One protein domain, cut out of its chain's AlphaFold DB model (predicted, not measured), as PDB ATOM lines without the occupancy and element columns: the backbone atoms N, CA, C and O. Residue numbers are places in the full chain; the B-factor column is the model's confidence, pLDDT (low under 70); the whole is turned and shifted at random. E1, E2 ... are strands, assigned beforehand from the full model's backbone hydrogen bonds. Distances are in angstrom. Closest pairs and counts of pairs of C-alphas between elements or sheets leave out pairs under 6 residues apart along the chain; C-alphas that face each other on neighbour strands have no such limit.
ATOM      1  N   CYS A  34       5.149  26.176  17.744       70.44
ATOM      2  CA  CYS A  34       4.954  26.617  19.114       70.44
ATOM      3  C   CYS A  34       3.452  26.737  19.383       70.44
ATOM      4  O   CYS A  34       2.779  27.558  18.759       70.44
ATOM      5  N   CYS A  35       2.927  25.883  20.262       75.62
ATOM      6  CA  CYS A  35       1.494  25.788  20.537       75.62
ATOM      7  C   CYS A  35       1.262  25.855  22.055       75.62
ATOM      8  O   CYS A  35       1.313  24.820  22.715       75.62
ATOM      9  N   PRO A  36       0.995  27.034  22.642       69.75
ATOM     10  CA  PRO A  36       0.845  27.174  24.094       69.75
ATOM     11  C   PRO A  36      -0.316  26.350  24.684       69.75
ATOM     12  O   PRO A  36      -0.230  25.916  25.829       69.75
ATOM     13  N   GLY A  37      -1.357  26.058  23.893       71.44
ATOM     14  CA  GLY A  37      -2.473  25.167  24.255       71.44
ATOM     15  C   GLY A  37      -2.203  23.668  24.051       71.44
ATOM     16  O   GLY A  37      -3.076  22.833  24.296       71.44
ATOM     17  N   GLY A  38      -0.995  23.308  23.610       75.25
ATOM     18  CA  GLY A  38      -0.639  21.964  23.174       75.25
ATOM     19  C   GLY A  38      -0.863  21.738  21.680       75.25
ATOM     20  O   GLY A  38      -1.570  22.485  21.002       75.25
ATOM     21  N   ALA A  39      -0.245  20.685  21.149       84.12
ATOM     22  CA  ALA A  39      -0.355  20.328  19.740       84.12
ATOM     23  C   ALA A  39      -0.689  18.848  19.544       84.12
ATOM     24  O   ALA A  39      -0.344  17.980  20.355       84.12
ATOM     25  N   ILE A  40      -1.337  18.561  18.423       88.94
ATOM     26  CA  ILE A  40      -1.576  17.211  17.923       88.94
ATOM     27  C   ILE A  40      -0.901  17.034  16.565       88.94
ATOM     28  O   ILE A  40      -0.715  17.987  15.811       88.94
ATOM     29  N   CYS A  41      -0.542  15.795  16.258       88.62
ATOM     30  CA  CYS A  41      -0.076  15.390  14.944       88.62
ATOM     31  C   CYS A  41      -1.173  14.590  14.254       88.62
ATOM     32  O   CYS A  41      -1.717  13.641  14.823       88.62
ATOM     33  N   ILE A  42      -1.478  14.969  13.022       89.69
ATOM     34  CA  ILE A  42      -2.461  14.311  12.169       89.69
ATOM     35  C   ILE A  42      -1.717  13.686  10.999       89.69
ATOM     36  O   ILE A  42      -0.936  14.356  10.324       89.69
ATOM     37  N   ASP A  43      -1.948  12.403  10.749       90.50
ATOM     38  CA  ASP A  43      -1.331  11.700   9.628       90.50
ATOM     39  C   ASP A  43      -1.809  12.287   8.282       90.50
ATOM     40  O   ASP A  43      -3.010  12.459   8.053       90.50
ATOM     41  N   LYS A  44      -0.867  12.621   7.384       87.81
ATOM     42  CA  LYS A  44      -1.175  13.236   6.077       87.81
ATOM     43  C   LYS A  44      -1.924  12.285   5.140       87.81
ATOM     44  O   LYS A  44      -2.652  12.755   4.270       87.81
ATOM     45  N   GLN A  45      -1.720  10.974   5.277       91.19
ATOM     46  CA  GLN A  45      -2.349   9.950   4.441       91.19
ATOM     47  C   GLN A  45      -3.687   9.491   5.026       91.19
ATOM     48  O   GLN A  45      -4.609   9.171   4.276       91.19
ATOM     49  N   ASN A  46      -3.813   9.472   6.355       91.75
ATOM     50  CA  ASN A  46      -5.041   9.086   7.038       91.75
ATOM     51  C   ASN A  46      -5.412  10.068   8.166       91.75
ATOM     52  O   ASN A  46      -5.070   9.824   9.323       91.75
ATOM     53  N   PRO A  47      -6.208  11.117   7.888       85.38
ATOM     54  CA  PRO A  47      -6.525  12.158   8.868       85.38
ATOM     55  C   PRO A  47      -7.364  11.675  10.063       85.38
ATOM     56  O   PRO A  47      -7.525  12.405  11.036       85.38
ATOM     57  N   ARG A  48      -7.893  10.440  10.031       89.31
ATOM     58  CA  ARG A  48      -8.537   9.818  11.204       89.31
ATOM     59  C   ARG A  48      -7.523   9.357  12.253       89.31
ATOM     60  O   ARG A  48      -7.902   9.110  13.395       89.31
ATOM     61  N   LYS A  49      -6.253   9.207  11.873       88.88
ATOM     62  CA  LYS A  49      -5.163   8.830  12.769       88.88
ATOM     63  C   LYS A  49      -4.540  10.101  13.345       88.88
ATOM     64  O   LYS A  49      -3.816  10.822  12.662       88.88
ATOM     65  N   VAL A  50      -4.844  10.352  14.615       90.12
ATOM     66  CA  VAL A  50      -4.359  11.505  15.378       90.12
ATOM     67  C   VAL A  50      -3.517  11.006  16.541       90.12
ATOM     68  O   VAL A  50      -3.880  10.033  17.203       90.12
ATOM     69  N   ARG A  51      -2.402  11.681  16.812       87.31
ATOM     70  CA  ARG A  51      -1.572  11.441  17.996       87.31
ATOM     71  C   ARG A  51      -1.214  12.748  18.691       87.31
ATOM     72  O   ARG A  51      -1.286  13.821  18.101       87.31
ATOM     73  N   VAL A  52      -0.809  12.653  19.951       88.06
ATOM     74  CA  VAL A  52      -0.256  13.797  20.685       88.06
ATOM     75  C   VAL A  52       1.114  14.142  20.100       88.06
ATOM     76  O   VAL A  52       1.912  13.239  19.829       88.06
ATOM     77  N   ALA A  53       1.366  15.431  19.869       86.75
ATOM     78  CA  ALA A  53       2.657  15.884  19.377       86.75
ATOM     79  C   ALA A  53       3.728  15.783  20.466       86.75
ATOM     80  O   ALA A  53       3.451  15.946  21.655       86.75
ATOM     81  N   GLU A  54       4.962  15.511  20.062       84.31
ATOM     82  CA  GLU A  54       6.070  15.372  20.999       84.31
ATOM     83  C   GLU A  54       6.500  16.752  21.496       84.31
ATOM     84  O   GLU A  54       6.848  17.619  20.694       84.31
ATOM     85  N   HIS A  55       6.461  16.963  22.809       85.25
ATOM     86  CA  HIS A  55       6.913  18.209  23.413       85.25
ATOM     87  C   HIS A  55       8.438  18.206  23.538       85.25
ATOM     88  O   HIS A  55       9.011  17.388  24.255       85.25
ATOM     89  N   ILE A  56       9.081  19.142  22.848       81.88
ATOM     90  CA  ILE A  56      10.544  19.296  22.801       81.88
ATOM     91  C   ILE A  56      11.005  20.649  23.358       81.88
ATOM     92  O   ILE A  56      12.203  20.897  23.478       81.88
ATOM     93  N   GLY A  57      10.059  21.540  23.654       73.56
ATOM     94  CA  GLY A  57      10.321  22.883  24.143       73.56
ATOM     95  C   GLY A  57      10.528  22.978  25.650       73.56
ATOM     96  O   GLY A  57      10.510  21.997  26.392       73.56
ATOM     97  N   SER A  58      10.707  24.213  26.110       71.56
ATOM     98  CA  SER A  58      10.668  24.542  27.538       71.56
ATOM     99  C   SER A  58       9.247  24.945  27.929       71.56
ATOM    100  O   SER A  58       8.469  25.339  27.069       71.56
ATOM    101  N   TYR A  59       8.910  24.934  29.220       67.44
ATOM    102  CA  TYR A  59       7.586  25.389  29.676       67.44
ATOM    103  C   TYR A  59       7.254  26.825  29.218       67.44
ATOM    104  O   TYR A  59       6.103  27.143  28.956       67.44
ATOM    105  N   ARG A  60       8.280  27.675  29.071       63.62
ATOM    106  CA  ARG A  60       8.150  29.056  28.580       63.62
ATOM    107  C   ARG A  60       7.990  29.152  27.057       63.62
ATOM    108  O   ARG A  60       7.478  30.144  26.562       63.62
ATOM    109  N   TYR A  61       8.439  28.135  26.321       69.75
ATOM    110  CA  TYR A  61       8.366  28.055  24.859       69.75
ATOM    111  C   TYR A  61       7.989  26.626  24.461       69.75
ATOM    112  O   TYR A  61       8.886  25.826  24.153       69.75
ATOM    113  N   PRO A  62       6.695  26.274  24.531       70.25
ATOM    114  CA  PRO A  62       6.238  24.911  24.326       70.25
ATOM    115  C   PRO A  62       6.234  24.587  22.828       70.25
ATOM    116  O   PRO A  62       5.267  24.804  22.095       70.25
ATOM    117  N   LEU A  63       7.385  24.103  22.366       78.88
ATOM    118  CA  LEU A  63       7.621  23.642  21.003       78.88
ATOM    119  C   LEU A  63       7.185  22.186  20.872       78.88
ATOM    120  O   LEU A  63       7.548  21.340  21.697       78.88
ATOM    121  N   TYR A  64       6.460  21.895  19.796       80.62
ATOM    122  CA  TYR A  64       5.962  20.560  19.502       80.62
ATOM    123  C   TYR A  64       6.463  20.058  18.156       80.62
ATOM    124  O   TYR A  64       6.543  20.800  17.176       80.62
ATOM    125  N   ARG A  65       6.775  18.764  18.095       81.81
ATOM    126  CA  ARG A  65       7.279  18.097  16.897       81.81
ATOM    127  C   ARG A  65       6.375  16.943  16.476       81.81
ATOM    128  O   ARG A  65       5.873  16.179  17.302       81.81
ATOM    129  N   CYS A  66       6.223  16.806  15.162       85.31
ATOM    130  CA  CYS A  66       5.566  15.683  14.504       85.31
ATOM    131  C   CYS A  66       6.550  14.924  13.606       85.31
ATOM    132  O   CYS A  66       7.662  15.395  13.357       85.31
ATOM    133  N   LEU A  67       6.147  13.743  13.135       86.38
ATOM    134  CA  LEU A  67       6.905  13.005  12.126       86.38
ATOM    135  C   LEU A  67       6.690  13.664  10.762       86.38
ATOM    136  O   LEU A  67       5.692  14.348  10.542       86.38
ATOM    137  N   ASP A  68       7.601  13.436   9.819       84.19
ATOM    138  CA  ASP A  68       7.571  14.127   8.522       84.19
ATOM    139  C   ASP A  68       6.308  13.817   7.698       84.19
ATOM    140  O   ASP A  68       5.863  14.631   6.884       84.19
ATOM    141  N   TYR A  69       5.689  12.656   7.931       82.81
ATOM    142  CA  TYR A  69       4.436  12.241   7.298       82.81
ATOM    143  C   TYR A  69       3.180  12.775   8.008       82.81
ATOM    144  O   TYR A  69       2.063  12.438   7.623       82.81
ATOM    145  N   GLU A  70       3.339  13.640   9.005       85.31
ATOM    146  CA  GLU A  70       2.246  14.193   9.796       85.31
ATOM    147  C   GLU A  70       2.204  15.718   9.698       85.31
ATOM    148  O   GLU A  70       3.188  16.390   9.379       85.31
ATOM    149  N   LYS A  71       1.023  16.275   9.944       84.00
ATOM    150  CA  LYS A  71       0.778  17.706  10.056       84.00
ATOM    151  C   LYS A  71       0.572  18.052  11.525       84.00
ATOM    152  O   LYS A  71      -0.175  17.368  12.218       84.00
ATOM    153  N   LEU A  72       1.226  19.118  11.972       82.94
ATOM    154  CA  LEU A  72       1.058  19.662  13.312       82.94
ATOM    155  C   LEU A  72      -0.137  20.620  13.338       82.94
ATOM    156  O   LEU A  72      -0.237  21.506  12.489       82.94
ATOM    157  N   GLU A  73      -1.027  20.435  14.306       82.81
ATOM    158  CA  GLU A  73      -2.186  21.291  14.550       82.81
ATOM    159  C   GLU A  73      -2.182  21.728  16.019       82.81
ATOM    160  O   GLU A  73      -2.127  20.890  16.925       82.81
ATOM    161  N   CYS A  74      -2.176  23.042  16.250       80.62
ATOM    162  CA  CYS A  74      -2.273  23.614  17.591       80.62
ATOM    163  C   CYS A  74      -3.727  23.558  18.078       80.62
ATOM    164  O   CYS A  74      -4.644  23.761  17.280       80.62
ATOM    165  N   LYS A  75      -3.920  23.299  19.373       70.75
ATOM    166  CA  LYS A  75      -5.223  23.366  20.046       70.75
ATOM    167  C   LYS A  75      -5.479  24.723  20.682       70.75
ATOM    168  O   LYS A  75      -4.492  25.368  21.103       70.75
TER     169      LYS A  75
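Overview. This is residues 34 to 75 of the 75 residues of an uncharacterized protein of Puccinia graminis f. sp. tritici (UniProt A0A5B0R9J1). With little regular structure, the domain is a small antiparallel sheet, E1 in the middle between E2 and E3, with a long loop, residues 53 to 69, that runs out and folds back on itself, tied by a short antiparallel pairing of residues 54 to 55 with 64 to 65. The printed part has 42 residues, 13 of them in the named strands E1, E2 and E3, in sheet order E2, E1, E3; the class is all strand, with no named helix. It is compact, radius of gyration of the C-alphas 10.1 A, yet elongated, spanning 32 by 18 by 11 A.

Along the chain. E1, residues 39 to 43, is 13.3 A long and begins at C-alpha 39 (-0.355, 20.328, 19.740). E2 is residues 50 to 52. E3, residues 70 to 74, is 13.0 A long and ends at C-alpha 74 (-2.273, 23.614, 17.591).

Arrangement. E1 and E3 are antiparallel at 152 degrees; N 42 and O 71 are within hydrogen-bond range at 2.8 A. E1 and E2 form a hairpin at 147 degrees, with N 41 and O 51 2.8 A apart. E2 and E3, the edge strands, are apart.

Size, cuts and confidence. The C-alphas farthest apart, Gln 45 and Arg 60, are 32.5 A apart. The printed part has no cut; the link E2 to E3 is long. pLDDT is under 70 at residues 36 and 59 to 61.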